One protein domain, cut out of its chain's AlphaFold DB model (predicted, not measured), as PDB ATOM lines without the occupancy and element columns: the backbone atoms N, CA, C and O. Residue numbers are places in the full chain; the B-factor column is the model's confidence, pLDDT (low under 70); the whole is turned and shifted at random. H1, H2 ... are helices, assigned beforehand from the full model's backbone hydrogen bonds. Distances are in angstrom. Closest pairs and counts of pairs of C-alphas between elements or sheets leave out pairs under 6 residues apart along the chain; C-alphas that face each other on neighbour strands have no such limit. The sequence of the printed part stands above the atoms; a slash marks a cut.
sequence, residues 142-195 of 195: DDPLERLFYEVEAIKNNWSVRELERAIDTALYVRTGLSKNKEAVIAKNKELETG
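AT A GLANCE: This is residues 142 to 195 of the 195 residues of the protein "DUF1016_N domain-containing protein" of termite gut metagenome (UniProt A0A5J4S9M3). What shape do these backbone atoms make? Three helices form a loose row, with H1 in the middle, H2 folded back on one side of it and H4 beside it on the other. The short H3 sits by the first half of H1. What is it built of? The printed part has 54 residues with four named helices, in the order H1, H2, H3, H4, and no named strand; the class is all helix. How large is it? It is compact, with a radius of gyration of the C-alphas of 10.8 A and spans of 29 by 25 by 18 A.

HOW THE PARTS SIT: What does H1 touch? H1, residues 144 to 156, is the hub. It only just touches H2, residues 161 to 169, with residues 150 to 154 alone and 3 pairs of C-alphas within 8 A; the closest are those of Ala 154 and Leu 164, 6.4 A apart. They form a helical hairpin, opposite ways at a steep tilt of 43 degrees. What of the later helices? H3, residues 172 to 175, only just touches H1, at its residues 146 to 150 alone, with 3 such pairs; the closest C-alphas are those of Glu 146 and Tyr 173, 6.4 A apart. H4, residues 182 to 192, touches H1 the same way at a shallow tilt of 24 degrees, the closest C-alphas being those of Phe 149 and Val 185, 6.0 A apart. H4 is apart from H2 and H3. Are the backbones in range? Every O i to N i+4 pair is within hydrogen-bond range in H1 and H2; in H4 3 of 7 are, beside 6 of 8 O i to N i+3 pairs, and H3 is too short for an i+4 pair.

IN THESE COORDINATES: Where does H1 begin? C-alpha 144 is at (30.799, -97.068, 0.803), and H1 is 18.1 A long. Where does H4 end? C-alpha 192 is at (17.737, -103.710, 12.792); H4 is 16.7 A long, H2 12.1 A and H3 5.0 A.

THE WHOLE: Are there cuts or long links? The printed part has no cut and no long link. Where is confidence low? Residues 179 to 182 and 185 to 195 have pLDDT under 70.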
ATOM      1  N   ASP A 142      33.781 -91.206   1.164       89.25
ATOM      2  CA  ASP A 142      33.976 -91.772  -0.175       89.25
ATOM      3  C   ASP A 142      33.889 -93.303  -0.156       89.25
ATOM      4  O   ASP A 142      33.320 -93.889  -1.075       89.25
ATOM      5  N   ASP A 143      34.372 -93.941   0.919       90.94
ATOM      6  CA  ASP A 143      34.272 -95.387   1.123       90.94
ATOM      7  C   ASP A 143      32.816 -95.798   1.436       90.94
ATOM      8  O   ASP A 143      32.276 -95.420   2.485       90.94
ATOM      9  N   PRO A 144      32.157 -96.590   0.563       90.00
ATOM     10  CA  PRO A 144      30.799 -97.068   0.803       90.00
ATOM     11  C   PRO A 144      30.660 -97.931   2.063       90.00
ATOM     12  O   PRO A 144      29.590 -97.932   2.666       90.00
ATOM     13  N   LEU A 145      31.704 -98.659   2.479       89.00
ATOM     14  CA  LEU A 145      31.656 -99.496   3.683       89.00
ATOM     15  C   LEU A 145      31.723 -98.664   4.959       89.00
ATOM     16  O   LEU A 145      30.973 -98.930   5.899       89.00
ATOM     17  N   GLU A 146      32.586 -97.647   4.984       92.56
ATOM     18  CA  GLU A 146      32.629 -96.674   6.077       92.56
ATOM     19  C   GLU A 146      31.285 -95.945   6.193       92.56
ATOM     20  O   GLU A 146      30.729 -95.825   7.286       92.56
ATOM     21  N   ARG A 147      30.724 -95.506   5.060       94.94
ATOM     22  CA  ARG A 147      29.419 -94.839   5.029       94.94
ATOM     23  C   ARG A 147      28.312 -95.735   5.573       94.94
ATOM     24  O   ARG A 147      27.579 -95.310   6.462       94.94
ATOM     25  N   LEU A 148      28.250 -96.982   5.097       92.69
ATOM     26  CA  LEU A 148      27.279 -97.965   5.562       92.69
ATOM     27  C   LEU A 148      27.403 -98.185   7.070       92.69
ATOM     28  O   LEU A 148      26.398 -98.165   7.767       92.69
ATOM     29  N   PHE A 149      28.621 -98.337   7.597       92.88
ATOM     30  CA  PHE A 149      28.848 -98.487   9.035       92.88
ATOM     31  C   PHE A 149      28.233 -97.334   9.841       92.88
ATOM     32  O   PHE A 149      27.520 -97.575  10.817       92.88
ATOM     33  N   TYR A 150      28.472 -96.089   9.425       95.62
ATOM     34  CA  TYR A 150      27.916 -94.927  10.113       95.62
ATOM     35  C   TYR A 150      26.395 -94.803   9.950       95.62
ATOM     36  O   TYR A 150      25.740 -94.338  10.880       95.62
ATOM     37  N   GLU A 151      25.818 -95.258   8.834       95.19
ATOM     38  CA  GLU A 151      24.360 -95.382   8.675       95.19
ATOM     39  C   GLU A 151      23.773 -96.363   9.695       95.19
ATOM     40  O   GLU A 151      22.846 -96.000  10.423       95.19
ATOM     41  N   VAL A 152      24.349 -97.571   9.791       92.75
ATOM     42  CA  VAL A 152      23.909 -98.615  10.732       92.75
ATOM     43  C   VAL A 152      23.954 -98.093  12.161       92.75
ATOM     44  O   VAL A 152      22.967 -98.177  12.889       92.75
ATOM     45  N   GLU A 153      25.097 -97.548  12.579       93.56
ATOM     46  CA  GLU A 153      25.296 -97.117  13.962       93.56
ATOM     47  C   GLU A 153      24.442 -95.894  14.307       93.56
ATOM     48  O   GLU A 153      23.894 -95.833  15.410       93.56
ATOM     49  N   ALA A 154      24.258 -94.956  13.370       96.00
ATOM     50  CA  ALA A 154      23.377 -93.816  13.586       96.00
ATOM     51  C   ALA A 154      21.917 -94.254  13.761       96.00
ATOM     52  O   ALA A 154      21.240 -93.758  14.662       96.00
ATOM     53  N   ILE A 155      21.444 -95.213  12.956       94.19
ATOM     54  CA  ILE A 155      20.093 -95.773  13.081       94.19
ATOM     55  C   ILE A 155      19.950 -96.554  14.391       94.19
ATOM     56  O   ILE A 155      19.011 -96.310  15.149       94.19
ATOM     57  N   LYS A 156      20.891 -97.461  14.676       91.31
ATOM     58  CA  LYS A 156      20.864 -98.349  15.849       91.31
ATOM     59  C   LYS A 156      20.823 -97.567  17.157       91.31
ATOM     60  O   LYS A 156      20.074 -97.915  18.065       91.31
ATOM     61  N   ASN A 157      21.617 -96.505  17.243       92.44
ATOM     62  CA  ASN A 157      21.785 -95.728  18.466       92.44
ATOM     63  C   ASN A 157      20.968 -94.425  18.469       92.44
ATOM     64  O   ASN A 157      21.100 -93.638  19.403       92.44
ATOM     65  N   ASN A 158      20.130 -94.189  17.451       92.62
ATOM     66  CA  ASN A 158      19.373 -92.947  17.250       92.62
ATOM     67  C   ASN A 158      20.241 -91.683  17.387       92.62
ATOM     68  O   ASN A 158      19.852 -90.725  18.057       92.62
ATOM     69  N   TRP A 159      21.429 -91.691  16.779       96.81
ATOM     70  CA  TRP A 159      22.346 -90.559  16.875       96.81
ATOM     71  C   TRP A 159      21.754 -89.303  16.251       96.81
ATOM     72  O   TRP A 159      21.216 -89.316  15.147       96.81
ATOM     73  N   SER A 160      21.927 -88.190  16.954       96.06
ATOM     74  CA  SER A 160      21.831 -86.857  16.378       96.06
ATOM     75  C   SER A 160      22.988 -86.593  15.409       96.06
ATOM     76  O   SER A 160      24.042 -87.227  15.472       96.06
ATOM     77  N   VAL A 161      22.844 -85.560  14.569       96.81
ATOM     78  CA  VAL A 161      23.899 -85.138  13.627       96.81
ATOM     79  C   VAL A 161      25.223 -84.895  14.354       96.81
ATOM     80  O   VAL A 161      26.267 -85.302  13.869       96.81
ATOM     81  N   ARG A 162      25.180 -84.306  15.555       97.00
ATOM     82  CA  ARG A 162      26.380 -84.022  16.358       97.00
ATOM     83  C   ARG A 162      27.070 -85.284  16.865       97.00
ATOM     84  O   ARG A 162      28.289 -85.305  17.014       97.00
ATOM     85  N   GLU A 163      26.301 -86.314  17.196       98.00
ATOM     86  CA  GLU A 163      26.851 -87.598  17.636       98.00
ATOM     87  C   GLU A 163      27.454 -88.357  16.459       98.00
ATOM     88  O   GLU A 163      28.555 -88.887  16.594       98.00
ATOM     89  N   LEU A 164      26.796 -88.318  15.296       98.06
ATOM     90  CA  LEU A 164      27.351 -88.824  14.045       98.06
ATOM     91  C   LEU A 164      28.669 -88.115  13.693       98.06
ATOM     92  O   LEU A 164      29.673 -88.783  13.467       98.06
ATOM     93  N   GLU A 165      28.694 -86.779  13.712       96.75
ATOM     94  CA  GLU A 165      29.905 -85.974  13.487       96.75
ATOM     95  C   GLU A 165      31.022 -86.388  14.450       96.75
ATOM     96  O   GLU A 165      32.116 -86.736  14.019       96.75
ATOM     97  N   ARG A 166      30.732 -86.481  15.754       96.50
ATOM     98  CA  ARG A 166      31.713 -86.922  16.755       96.50
ATOM     99  C   ARG A 166      32.218 -88.346  16.498       96.50
ATOM    100  O   ARG A 166      33.402 -88.627  16.703       96.50
ATOM    101  N   ALA A 167      31.348 -89.269  16.098       95.25
ATOM    102  CA  ALA A 167      31.731 -90.646  15.788       95.25
ATOM    103  C   ALA A 167      32.624 -90.728  14.534       95.25
ATOM    104  O   ALA A 167      33.540 -91.559  14.482       95.25
ATOM    105  N   ILE A 168      32.383 -89.859  13.548       94.50
ATOM    106  CA  ILE A 168      33.232 -89.686  12.363       94.50
ATOM    107  C   ILE A 168      34.584 -89.087  12.766       94.50
ATOM    108  O   ILE A 168      35.620 -89.666  12.451       94.50
ATOM    109  N   ASP A 169      34.587 -87.995  13.529       93.94
ATOM    110  CA  ASP A 169      35.804 -87.281  13.940       93.94
ATOM    111  C   ASP A 169      36.727 -88.145  14.807       93.94
ATOM    112  O   ASP A 169      37.951 -88.039  14.745       93.94
ATOM    113  N   THR A 170      36.147 -89.044  15.603       93.38
ATOM    114  CA  THR A 170      36.898 -90.003  16.428       93.38
ATOM    115  C   THR A 170      37.258 -91.296  15.691       93.38
ATOM    116  O   THR A 170      37.740 -92.238  16.324       93.38
ATOM    117  N   ALA A 171      37.027 -91.356  14.372       91.00
ATOM    118  CA  ALA A 171      37.328 -92.490  13.503       91.00
ATOM    119  C   ALA A 171      36.820 -93.831  14.067       91.00
ATOM    120  O   ALA A 171      37.525 -94.847  14.046       91.00
ATOM    121  N   LEU A 172      35.592 -93.842  14.607       88.19
ATOM    122  CA  LEU A 172      34.997 -95.026  15.231       88.19
ATOM    123  C   LEU A 172      35.051 -96.262  14.316       88.19
ATOM    124  O   LEU A 172      35.338 -97.361  14.794       88.19
ATOM    125  N   TYR A 173      34.846 -96.080  13.012       89.00
ATOM    126  CA  TYR A 173      34.954 -97.149  12.019       89.00
ATOM    127  C   TYR A 173      36.328 -97.842  12.032       89.00
ATOM    128  O   TYR A 173      36.423 -99.069  12.080       89.00
ATOM    129  N   VAL A 174      37.409 -97.061  12.078       87.69
ATOM    130  CA  VAL A 174      38.780 -97.588  12.114       87.69
ATOM    131  C   VAL A 174      39.055 -98.264  13.454       87.69
ATOM    132  O   VAL A 174      39.590 -99.372  13.496       87.69
ATOM    133  N   ARG A 175      38.646 -97.632  14.560       86.88
ATOM    134  CA  ARG A 175      38.891 -98.133  15.920       86.88
ATOM    135  C   ARG A 175      38.168 -99.446  16.222       86.88
ATOM    136  O   ARG A 175      38.667-100.241  17.011       86.88
ATOM    137  N   THR A 176      37.015 -99.683  15.604       82.31
ATOM    138  CA  THR A 176      36.271-100.945  15.753       82.31
ATOM    139  C   THR A 176      36.872-102.097  14.939       82.31
ATOM    140  O   THR A 176      36.411-103.227  15.066       82.31
ATOM    141  N   GLY A 177      37.902-101.844  14.119       72.81
ATOM    142  CA  GLY A 177      38.563-102.867  13.302       72.81
ATOM    143  C   GLY A 177      37.722-103.373  12.125       72.81
ATOM    144  O   GLY A 177      38.121-104.318  11.448       72.81
ATOM    145  N   LEU A 178      36.574-102.741  11.854       70.31
ATOM    146  CA  LEU A 178      35.638-103.127  10.793       70.31
ATOM    147  C   LEU A 178      36.035-102.601   9.409       70.31
ATOM    148  O   LEU A 178      35.428-102.997   8.416       70.31
ATOM    149  N   SER A 179      37.112-101.813   9.327       65.00
ATOM    150  CA  SER A 179      37.717-101.345   8.071       65.00
ATOM    151  C   SER A 179      38.094-102.451   7.086       65.00
ATOM    152  O   SER A 179      38.321-102.183   5.911       65.00
ATOM    153  N   LYS A 180      38.146-103.706   7.546       58.97
ATOM    154  CA  LYS A 180      38.521-104.871   6.737       58.97
ATOM    155  C   LYS A 180      37.438-105.952   6.645       58.97
ATOM    156  O   LYS A 180      37.677-106.959   5.987       58.97
ATOM    157  N   ASN A 181      36.274-105.788   7.290       69.88
ATOM    158  CA  ASN A 181      35.257-106.845   7.387       69.88
ATOM    159  C   ASN A 181      33.862-106.365   6.944       69.88
ATOM    160  O   ASN A 181      33.035-105.948   7.757       69.88
ATOM    161  N   LYS A 182      33.608-106.464   5.632       67.00
ATOM    162  CA  LYS A 182      32.334-106.108   4.978       67.00
ATOM    163  C   LYS A 182      31.146-106.916   5.515       67.00
ATOM    164  O   LYS A 182      30.073-106.355   5.724       67.00
ATOM    165  N   GLU A 183      31.330-108.209   5.762       70.12
ATOM    166  CA  GLU A 183      30.263-109.112   6.217       70.12
ATOM    167  C   GLU A 183      29.767-108.746   7.617       70.12
ATOM    168  O   GLU A 183      28.562-108.733   7.855       70.12
ATOM    169  N   ALA A 184      30.673-108.367   8.521       71.19
ATOM    170  CA  ALA A 184      30.316-107.946   9.872       71.19
ATOM    171  C   ALA A 184      29.513-106.632   9.898       71.19
ATOM    172  O   ALA A 184      28.614-106.483  10.726       71.19
ATOM    173  N   VAL A 185      29.795-105.691   8.987       69.44
ATOM    174  CA  VAL A 185      29.005-104.450   8.858       69.44
ATOM    175  C   VAL A 185      27.598-104.761   8.341       69.44
ATOM    176  O   VAL A 185      26.621-104.260   8.887       69.44
ATOM    177  N   ILE A 186      27.484-105.639   7.340       69.94
ATOM    178  CA  ILE A 186      26.190-106.043   6.770       69.94
ATOM    179  C   ILE A 186      25.371-106.876   7.769       69.94
ATOM    180  O   ILE A 186      24.157-106.713   7.853       69.94
ATOM    181  N   ALA A 187      26.004-107.741   8.566       69.88
ATOM    182  CA  ALA A 187      25.318-108.556   9.569       69.88
ATOM    183  C   ALA A 187      24.589-107.703  10.619       69.88
ATOM    184  O   ALA A 187      23.467-108.036  11.001       69.88
ATOM    185  N   LYS A 188      25.170-106.564  11.019       66.81
ATOM    186  CA  LYS A 188      24.530-105.625  11.952       66.81
ATOM    187  C   LYS A 188      23.230-105.016  11.417       66.81
ATOM    188  O   LYS A 188      22.385-104.641  12.222       66.81
ATOM    189  N   ASN A 189      23.039-104.942  10.096       63.53
ATOM    190  CA  ASN A 189      21.776-104.468   9.517       63.53
ATOM    191  C   ASN A 189      20.631-105.454   9.721       63.53
ATOM    192  O   ASN A 189      19.516-105.026   9.992       63.53
ATOM    193  N   LYS A 190      20.897-106.764   9.658       60.06
ATOM    194  CA  LYS A 190      19.854-107.781   9.860       60.06
ATOM    195  C   LYS A 190      19.251-107.725  11.266       60.06
ATOM    196  O   LYS A 190      18.082-108.040  11.431       60.06
ATOM    197  N   GLU A 191      20.020-107.276  12.261       61.53
ATOM    198  CA  GLU A 191      19.516-107.055  13.624       61.53
ATOM    199  C   GLU A 191      18.504-105.895  13.701       61.53
ATOM    200  O   GLU A 191      17.628-105.916  14.563       61.53
ATOM    201  N   LEU A 192      18.603-104.898  12.809       59.31
ATOM    202  CA  LEU A 192      17.737-103.710  12.792       59.31
ATOM    203  C   LEU A 192      16.339-103.980  12.220       59.31
ATOM    204  O   LEU A 192      15.426-103.209  12.492       59.31
ATOM    205  N   GLU A 193      16.169-105.044  11.431       50.22
ATOM    206  CA  GLU A 193      14.877-105.422  10.835       50.22
ATOM    207  C   GLU A 193      14.037-106.329  11.753       50.22
ATOM    208  O   GLU A 193      12.844-106.514  11.524       50.22
ATOM    209  N   THR A 194      14.644-106.894  12.801       43.75
ATOM    210  CA  THR A 194      14.020-107.890  13.693       43.75
ATOM    211  C   THR A 194      13.572-107.356  15.060       43.75
ATOM    212  O   THR A 194      13.121-108.151  15.887       43.75
ATOM    213  N   GLY A 195      13.699-106.051  15.324       38.25
ATOM    214  CA  GLY A 195      13.365-105.419  16.614       38.25
ATOM    215  C   GLY A 195      12.479-104.193  16.467       38.25
ATOM    216  O   GLY A 195      11.604-104.015  17.342       38.25
TER     217      GLY A 195